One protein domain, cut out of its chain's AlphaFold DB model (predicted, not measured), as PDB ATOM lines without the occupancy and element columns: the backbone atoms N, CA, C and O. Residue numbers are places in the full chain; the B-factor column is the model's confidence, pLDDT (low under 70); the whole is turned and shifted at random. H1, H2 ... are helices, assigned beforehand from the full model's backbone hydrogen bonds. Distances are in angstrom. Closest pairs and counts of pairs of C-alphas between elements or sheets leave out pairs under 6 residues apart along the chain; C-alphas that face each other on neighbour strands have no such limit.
ATOM      1  N   PHE A   2      -4.340  13.704  28.051       27.62
ATOM      2  CA  PHE A   2      -4.357  15.148  28.291       27.62
ATOM      3  C   PHE A   2      -4.715  15.743  26.934       27.62
ATOM      4  O   PHE A   2      -3.959  15.578  25.979       27.62
ATOM      5  N   LEU A   3      -5.923  16.289  26.806       32.72
ATOM      6  CA  LEU A   3      -6.270  17.096  25.642       32.72
ATOM      7  C   LEU A   3      -5.162  18.144  25.511       32.72
ATOM      8  O   LEU A   3      -4.877  18.843  26.484       32.72
ATOM      9  N   PHE A   4      -4.499  18.201  24.352       38.72
ATOM     10  CA  PHE A   4      -3.617  19.313  24.011       38.72
ATOM     11  C   PHE A   4      -4.488  20.566  24.032       38.72
ATOM     12  O   PHE A   4      -5.188  20.842  23.071       38.72
ATOM     13  N   GLN A   5      -4.518  21.219  25.193       45.28
ATOM     14  CA  GLN A   5      -5.165  22.486  25.494       45.28
ATOM     15  C   GLN A   5      -6.584  22.645  24.910       45.28
ATOM     16  O   GLN A   5      -6.773  23.034  23.760       45.28
ATOM     17  N   VAL A   6      -7.617  22.438  25.733       53.53
ATOM     18  CA  VAL A   6      -8.964  22.926  25.393       53.53
ATOM     19  C   VAL A   6      -8.925  24.456  25.437       53.53
ATOM     20  O   VAL A   6      -8.997  25.053  26.506       53.53
ATOM     21  N   ILE A   7      -8.741  25.091  24.279       58.06
ATOM     22  CA  ILE A   7      -8.696  26.558  24.152       58.06
ATOM     23  C   ILE A   7     -10.091  27.184  24.027       58.06
ATOM     24  O   ILE A   7     -10.243  28.384  24.240       58.06
ATOM     25  N   THR A   8     -11.110  26.390  23.682       66.50
ATOM     26  CA  THR A   8     -12.495  26.849  23.544       66.50
ATOM     27  C   THR A   8     -13.487  25.704  23.768       66.50
ATOM     28  O   THR A   8     -13.193  24.554  23.438       66.50
ATOM     29  N   PHE A   9     -14.663  26.015  24.315       80.25
ATOM     30  CA  PHE A   9     -15.801  25.092  24.371       80.25
ATOM     31  C   PHE A   9     -16.790  25.434  23.253       80.25
ATOM     32  O   PHE A   9     -17.049  26.611  23.008       80.25
ATOM     33  N   CYS A  10     -17.376  24.411  22.622       77.06
ATOM     34  CA  CYS A  10     -18.355  24.592  21.548       77.06
ATOM     35  C   CYS A  10     -19.544  25.434  22.023       77.06
ATOM     36  O   CYS A  10     -20.190  25.100  23.026       77.06
ATOM     37  N   ARG A  11     -19.842  26.498  21.275       82.94
ATOM     38  CA  ARG A  11     -21.039  27.333  21.443       82.94
ATOM     39  C   ARG A  11     -22.197  26.798  20.602       82.94
ATOM     40  O   ARG A  11     -21.997  25.947  19.743       82.94
ATOM     41  N   GLU A  12     -23.403  27.321  20.809       83.44
ATOM     42  CA  GLU A  12     -24.605  26.888  20.072       83.44
ATOM     43  C   GLU A  12     -24.444  26.957  18.548       83.44
ATOM     44  O   GLU A  12     -24.845  26.044  17.833       83.44
ATOM     45  N   SER A  13     -23.782  27.996  18.037       80.69
ATOM     46  CA  SER A  13     -23.535  28.165  16.598       80.69
ATOM     47  C   SER A  13     -22.562  27.144  15.998       80.69
ATOM     48  O   SER A  13     -22.530  26.980  14.780       80.69
ATOM     49  N   GLU A  14     -21.758  26.492  16.837       77.19
ATOM     50  CA  GLU A  14     -20.658  25.593  16.457       77.19
ATOM     51  C   GLU A  14     -20.956  24.132  16.817       77.19
ATOM     52  O   GLU A  14     -20.209  23.230  16.451       77.19
ATOM     53  N   HIS A  15     -22.043  23.888  17.548       81.56
ATOM     54  CA  HIS A  15     -22.389  22.574  18.049       81.56
ATOM     55  C   HIS A  15     -23.110  21.745  16.984       81.56
ATOM     56  O   HIS A  15     -24.133  22.154  16.432       81.56
ATOM     57  N   ASN A  16     -22.601  20.545  16.709       76.50
ATOM     58  CA  ASN A  16     -23.299  19.591  15.861       76.50
ATOM     59  C   ASN A  16     -24.353  18.827  16.679       76.50
ATOM     60  O   ASN A  16     -24.052  17.798  17.281       76.50
ATOM     61  N   TYR A  17     -25.592  19.314  16.652       78.44
ATOM     62  CA  TYR A  17     -26.760  18.728  17.330       78.44
ATOM     63  C   TYR A  17     -27.146  17.323  16.833       78.44
ATOM     64  O   TYR A  17     -27.932  16.641  17.486       78.44
ATOM     65  N   GLU A  18     -26.639  16.903  15.670       69.06
ATOM     66  CA  GLU A  18     -26.966  15.618  15.034       69.06
ATOM     67  C   GLU A  18     -25.888  14.555  15.272       69.06
ATOM     68  O   GLU A  18     -26.102  13.376  14.991       69.06
ATOM     69  N   ALA A  19     -24.725  14.948  15.799       66.69
ATOM     70  CA  ALA A  19     -23.644  14.012  16.055       66.69
ATOM     71  C   ALA A  19     -24.072  12.968  17.108       66.69
ATOM     72  O   ALA A  19     -24.542  13.345  18.186       66.69
ATOM     73  N   PRO A  20     -23.864  11.662  16.861       64.81
ATOM     74  CA  PRO A  20     -24.138  10.609  17.837       64.81
ATOM     75  C   PRO A  20     -23.025  10.559  18.899       64.81
ATOM     76  O   PRO A  20     -22.308   9.570  19.038       64.81
ATOM     77  N   ASN A  21     -22.833  11.663  19.622       67.88
ATOM     78  CA  ASN A  21     -21.826  11.813  20.668       67.88
ATOM     79  C   ASN A  21     -22.470  11.835  22.069       67.88
ATOM     80  O   ASN A  21     -23.677  12.030  22.234       67.88
ATOM     81  N   LEU A  22     -21.648  11.621  23.102       72.00
ATOM     82  CA  LEU A  22     -22.119  11.566  24.491       72.00
ATOM     83  C   LEU A  22     -22.680  12.904  24.985       72.00
ATOM     84  O   LEU A  22     -23.623  12.897  25.775       72.00
ATOM     85  N   GLN A  23     -22.130  14.027  24.515       79.31
ATOM     86  CA  GLN A  23     -22.615  15.364  24.856       79.31
ATOM     87  C   GLN A  23     -24.082  15.519  24.437       79.31
ATOM     88  O   GLN A  23     -24.921  15.882  25.255       79.31
ATOM     89  N   ASN A  24     -24.416  15.164  23.200       76.06
ATOM     90  CA  ASN A  24     -25.775  15.236  22.674       76.06
ATOM     91  C   ASN A  24     -26.724  14.306  23.419       76.06
ATOM     92  O   ASN A  24     -27.766  14.744  23.916       76.06
ATOM     93  N   ALA A  25     -26.312  13.048  23.575       73.75
ATOM     94  CA  ALA A  25     -27.103  12.032  24.253       73.75
ATOM     95  C   ALA A  25     -27.432  12.417  25.708       73.75
ATOM     96  O   ALA A  25     -28.579  12.285  26.142       73.75
ATOM     97  N   LYS A  26     -26.452  12.930  26.467       77.69
ATOM     98  CA  LYS A  26     -26.615  13.214  27.904       77.69
ATOM     99  C   LYS A  26     -27.087  14.634  28.207       77.69
ATOM    100  O   LYS A  26     -27.842  14.830  29.155       77.69
ATOM    101  N   CYS A  27     -26.731  15.616  27.387       83.12
ATOM    102  CA  CYS A  27     -27.060  17.022  27.618       83.12
ATOM    103  C   CYS A  27     -28.200  17.535  26.730       83.12
ATOM    104  O   CYS A  27     -28.338  18.737  26.536       83.12
ATOM    105  N   SER A  28     -29.051  16.640  26.216       84.81
ATOM    106  CA  SER A  28     -30.231  16.995  25.410       84.81
ATOM    107  C   SER A  28     -29.882  17.839  24.179       84.81
ATOM    108  O   SER A  28     -30.554  18.827  23.888       84.81
ATOM    109  N   ASN A  29     -28.819  17.443  23.471       84.62
ATOM    110  CA  ASN A  29     -28.276  18.140  22.301       84.62
ATOM    111  C   ASN A  29     -27.855  19.590  22.591       84.62
ATOM    112  O   ASN A  29     -27.906  20.432  21.707       84.62
ATOM    113  N   LYS A  30     -27.499  19.930  23.833       87.00
ATOM    114  CA  LYS A  30     -26.992  21.267  24.155       87.00
ATOM    115  C   LYS A  30     -25.484  21.345  23.961       87.00
ATOM    116  O   LYS A  30     -24.737  20.449  24.368       87.00
ATOM    117  N   ALA A  31     -25.049  22.490  23.444       86.19
ATOM    118  CA  ALA A  31     -23.646  22.838  23.316       86.19
ATOM    119  C   ALA A  31     -22.938  22.819  24.680       86.19
ATOM    120  O   ALA A  31     -23.516  23.212  25.697       86.19
ATOM    121  N   THR A  32     -21.672  22.395  24.706       84.75
ATOM    122  CA  THR A  32     -20.877  22.299  25.943       84.75
ATOM    123  C   THR A  32     -20.820  23.629  26.695       84.75
ATOM    124  O   THR A  32     -20.922  23.638  27.918       84.75
ATOM    125  N   TRP A  33     -20.729  24.754  25.976       86.31
ATOM    126  CA  TRP A  33     -20.770  26.088  26.577       86.31
ATOM    127  C   TRP A  33     -22.068  26.336  27.361       86.31
ATOM    128  O   TRP A  33     -22.009  26.705  28.530       86.31
ATOM    129  N   THR A  34     -23.229  26.087  26.750       88.06
ATOM    130  CA  THR A  34     -24.546  26.259  27.387       88.06
ATOM    131  C   THR A  34     -24.658  25.397  28.645       88.06
ATOM    132  O   THR A  34     -25.059  25.874  29.704       88.06
ATOM    133  N   VAL A  35     -24.213  24.138  28.570       87.50
ATOM    134  CA  VAL A  35     -24.256  23.223  29.718       87.50
ATOM    135  C   VAL A  35     -23.413  23.737  30.885       87.50
ATOM    136  O   VAL A  35     -23.880  23.746  32.021       87.50
ATOM    137  N   ILE A  36     -22.185  24.193  30.621       83.38
ATOM    138  CA  ILE A  36     -21.278  24.680  31.668       83.38
ATOM    139  C   ILE A  36     -21.767  26.012  32.248       83.38
ATOM    140  O   ILE A  36     -21.825  26.158  33.464       83.38
ATOM    141  N   PHE A  37     -22.117  26.991  31.414       83.56
ATOM    142  CA  PHE A  37     -22.326  28.372  31.866       83.56
ATOM    143  C   PHE A  37     -23.780  28.733  32.187       83.56
ATOM    144  O   PHE A  37     -24.018  29.752  32.838       83.56
ATOM    145  N   GLU A  38     -24.755  27.931  31.754       85.25
ATOM    146  CA  GLU A  38     -26.180  28.242  31.932       85.25
ATOM    147  C   GLU A  38     -26.937  27.175  32.724       85.25
ATOM    148  O   GLU A  38     -27.789  27.523  33.546       85.25
ATOM    149  N   ASP A  39     -26.610  25.896  32.518       84.00
ATOM    150  CA  ASP A  39     -27.315  24.784  33.166       84.00
ATOM    151  C   ASP A  39     -26.597  24.233  34.409       84.00
ATOM    152  O   ASP A  39     -27.227  23.544  35.215       84.00
ATOM    153  N   SER A  40     -25.296  24.499  34.578       79.94
ATOM    154  CA  SER A  40     -24.527  23.936  35.693       79.94
ATOM    155  C   SER A  40     -24.939  24.517  37.048       79.94
ATOM    156  O   SER A  40     -25.460  25.632  37.156       79.94
ATOM    157  N   VAL A  41     -24.653  23.761  38.111       76.56
ATOM    158  CA  VAL A  41     -24.842  24.214  39.500       76.56
ATOM    159  C   VAL A  41     -23.958  25.414  39.850       76.56
ATOM    160  O   VAL A  41     -24.310  26.185  40.735       76.56
ATOM    161  N   ASP A  42     -22.867  25.609  39.107       76.75
ATOM    162  CA  ASP A  42     -21.891  26.674  39.325       76.75
ATOM    163  C   ASP A  42     -22.144  27.904  38.443       76.75
ATOM    164  O   ASP A  42     -21.361  28.851  38.479       76.75
ATOM    165  N   LYS A  43     -23.226  27.933  37.649       81.19
ATOM    166  CA  LYS A  43     -23.502  29.003  36.672       81.19
ATOM    167  C   LYS A  43     -23.394  30.417  37.252       81.19
ATOM    168  O   LYS A  43     -22.869  31.315  36.595       81.19
ATOM    169  N   ASP A  44     -23.854  30.619  38.486       81.94
ATOM    170  CA  ASP A  44     -23.846  31.932  39.131       81.94
ATOM    171  C   ASP A  44     -22.421  32.343  39.525       81.94
ATOM    172  O   ASP A  44     -22.026  33.490  39.308       81.94
ATOM    173  N   ALA A  45     -21.611  31.392  40.000       80.44
ATOM    174  CA  ALA A  45     -20.192  31.610  40.261       80.44
ATOM    175  C   ALA A  45     -19.423  31.860  38.953       80.44
ATOM    176  O   ALA A  45     -18.675  32.835  38.852       80.44
ATOM    177  N   LEU A  46     -19.665  31.042  37.924       80.00
ATOM    178  CA  LEU A  46     -19.008  31.119  36.616       80.00
ATOM    179  C   LEU A  46     -19.252  32.461  35.910       80.00
ATOM    180  O   LEU A  46     -18.341  32.980  35.269       80.00
ATOM    181  N   ARG A  47     -20.436  33.068  36.069       76.75
ATOM    182  CA  ARG A  47     -20.750  34.412  35.542       76.75
ATOM    183  C   ARG A  47     -19.894  35.523  36.150       76.75
ATOM    184  O   ARG A  47     -19.712  36.563  35.520       76.75
ATOM    185  N   SER A  48     -19.395  35.322  37.368       75.62
ATOM    186  CA  SER A  48     -18.571  36.296  38.091       75.62
ATOM    187  C   SER A  48     -17.063  36.096  37.888       75.62
ATOM    188  O   SER A  48     -16.275  36.991  38.209       75.62
ATOM    189  N   LEU A  49     -16.651  34.949  37.331       72.75
ATOM    190  CA  LEU A  49     -15.247  34.650  37.073       72.75
ATOM    191  C   LEU A  49     -14.713  35.540  35.953       72.75
ATOM    192  O   LEU A  49     -15.202  35.535  34.823       72.75
ATOM    193  N   LYS A  50     -13.653  36.286  36.258       69.75
ATOM    194  CA  LYS A  50     -12.883  37.008  35.245       69.75
ATOM    195  C   LYS A  50     -11.805  36.076  34.690       69.75
ATOM    196  O   LYS A  50     -11.125  35.430  35.489       69.75
ATOM    197  N   PRO A  51     -11.610  36.013  33.361       67.50
ATOM    198  CA  PRO A  51     -10.464  35.321  32.784       67.50
ATOM    199  C   PRO A  51      -9.181  35.843  33.433       67.50
ATOM    200  O   PRO A  51      -9.033  37.056  33.616       67.50
ATOM    201  N   MET A  52      -8.259  34.951  33.799       65.94
ATOM    202  CA  MET A  52      -6.968  35.397  34.314       65.94
ATOM    203  C   MET A  52      -6.270  36.234  33.241       65.94
ATOM    204  O   MET A  52      -6.099  35.790  32.109       65.94
TER     205      MET A  52
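AT A GLANCE: This is residues 2 to 52 of the 563 residues of the protein "Chloride channel accessory 1" of Danio rerio (UniProt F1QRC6). With little regular structure, the printed part has three short helices spaced in a row, H1, H2 and H3, after a long unnamed stretch whose residues 2 to 7 stick out as a free tail. The printed part has 51 residues, with three named helices and no named strand; the class is all helix, though the helices hold only 19 residues. It is only just loose, close to compact, with a radius of gyration of the C-alphas of 12.1 A and spans of 33 by 26 by 21 A.

HOW THE PARTS SIT: H1, residues 22 to 26, and H2, residues 32 to 39, are close but not clearly touching; their closest C-alphas, Gln 23 and Thr 32, are 7.2 A apart. H2 and H3, residues 43 to 48, touch only at the corner, about perpendicular at 83 degrees; their closest C-alphas, Phe 37 and Lys 43, are 5.0 A apart. H1 and H3 are apart. Every O i to N i+4 pair is within hydrogen-bond range in H1, 3 of 4 in H2 and 1 of 2 in H3.

IN THESE COORDINATES: Residues 2 to 21 hold no named element. H1 begins at C-alpha 22, (-22.119, 11.566, 24.491). H2 measures 10.0 A, H3 8.9 A, ending at C-alpha 48, (-18.571, 36.296, 38.091).

THE WHOLE: The farthest C-alphas, Pro 20 and Met 52, are 34.4 A apart. The printed part has no cut, and both links between helices are tight. Confidence is under 70 at residues 2 to 8, 18 to 21 and 50 to 52.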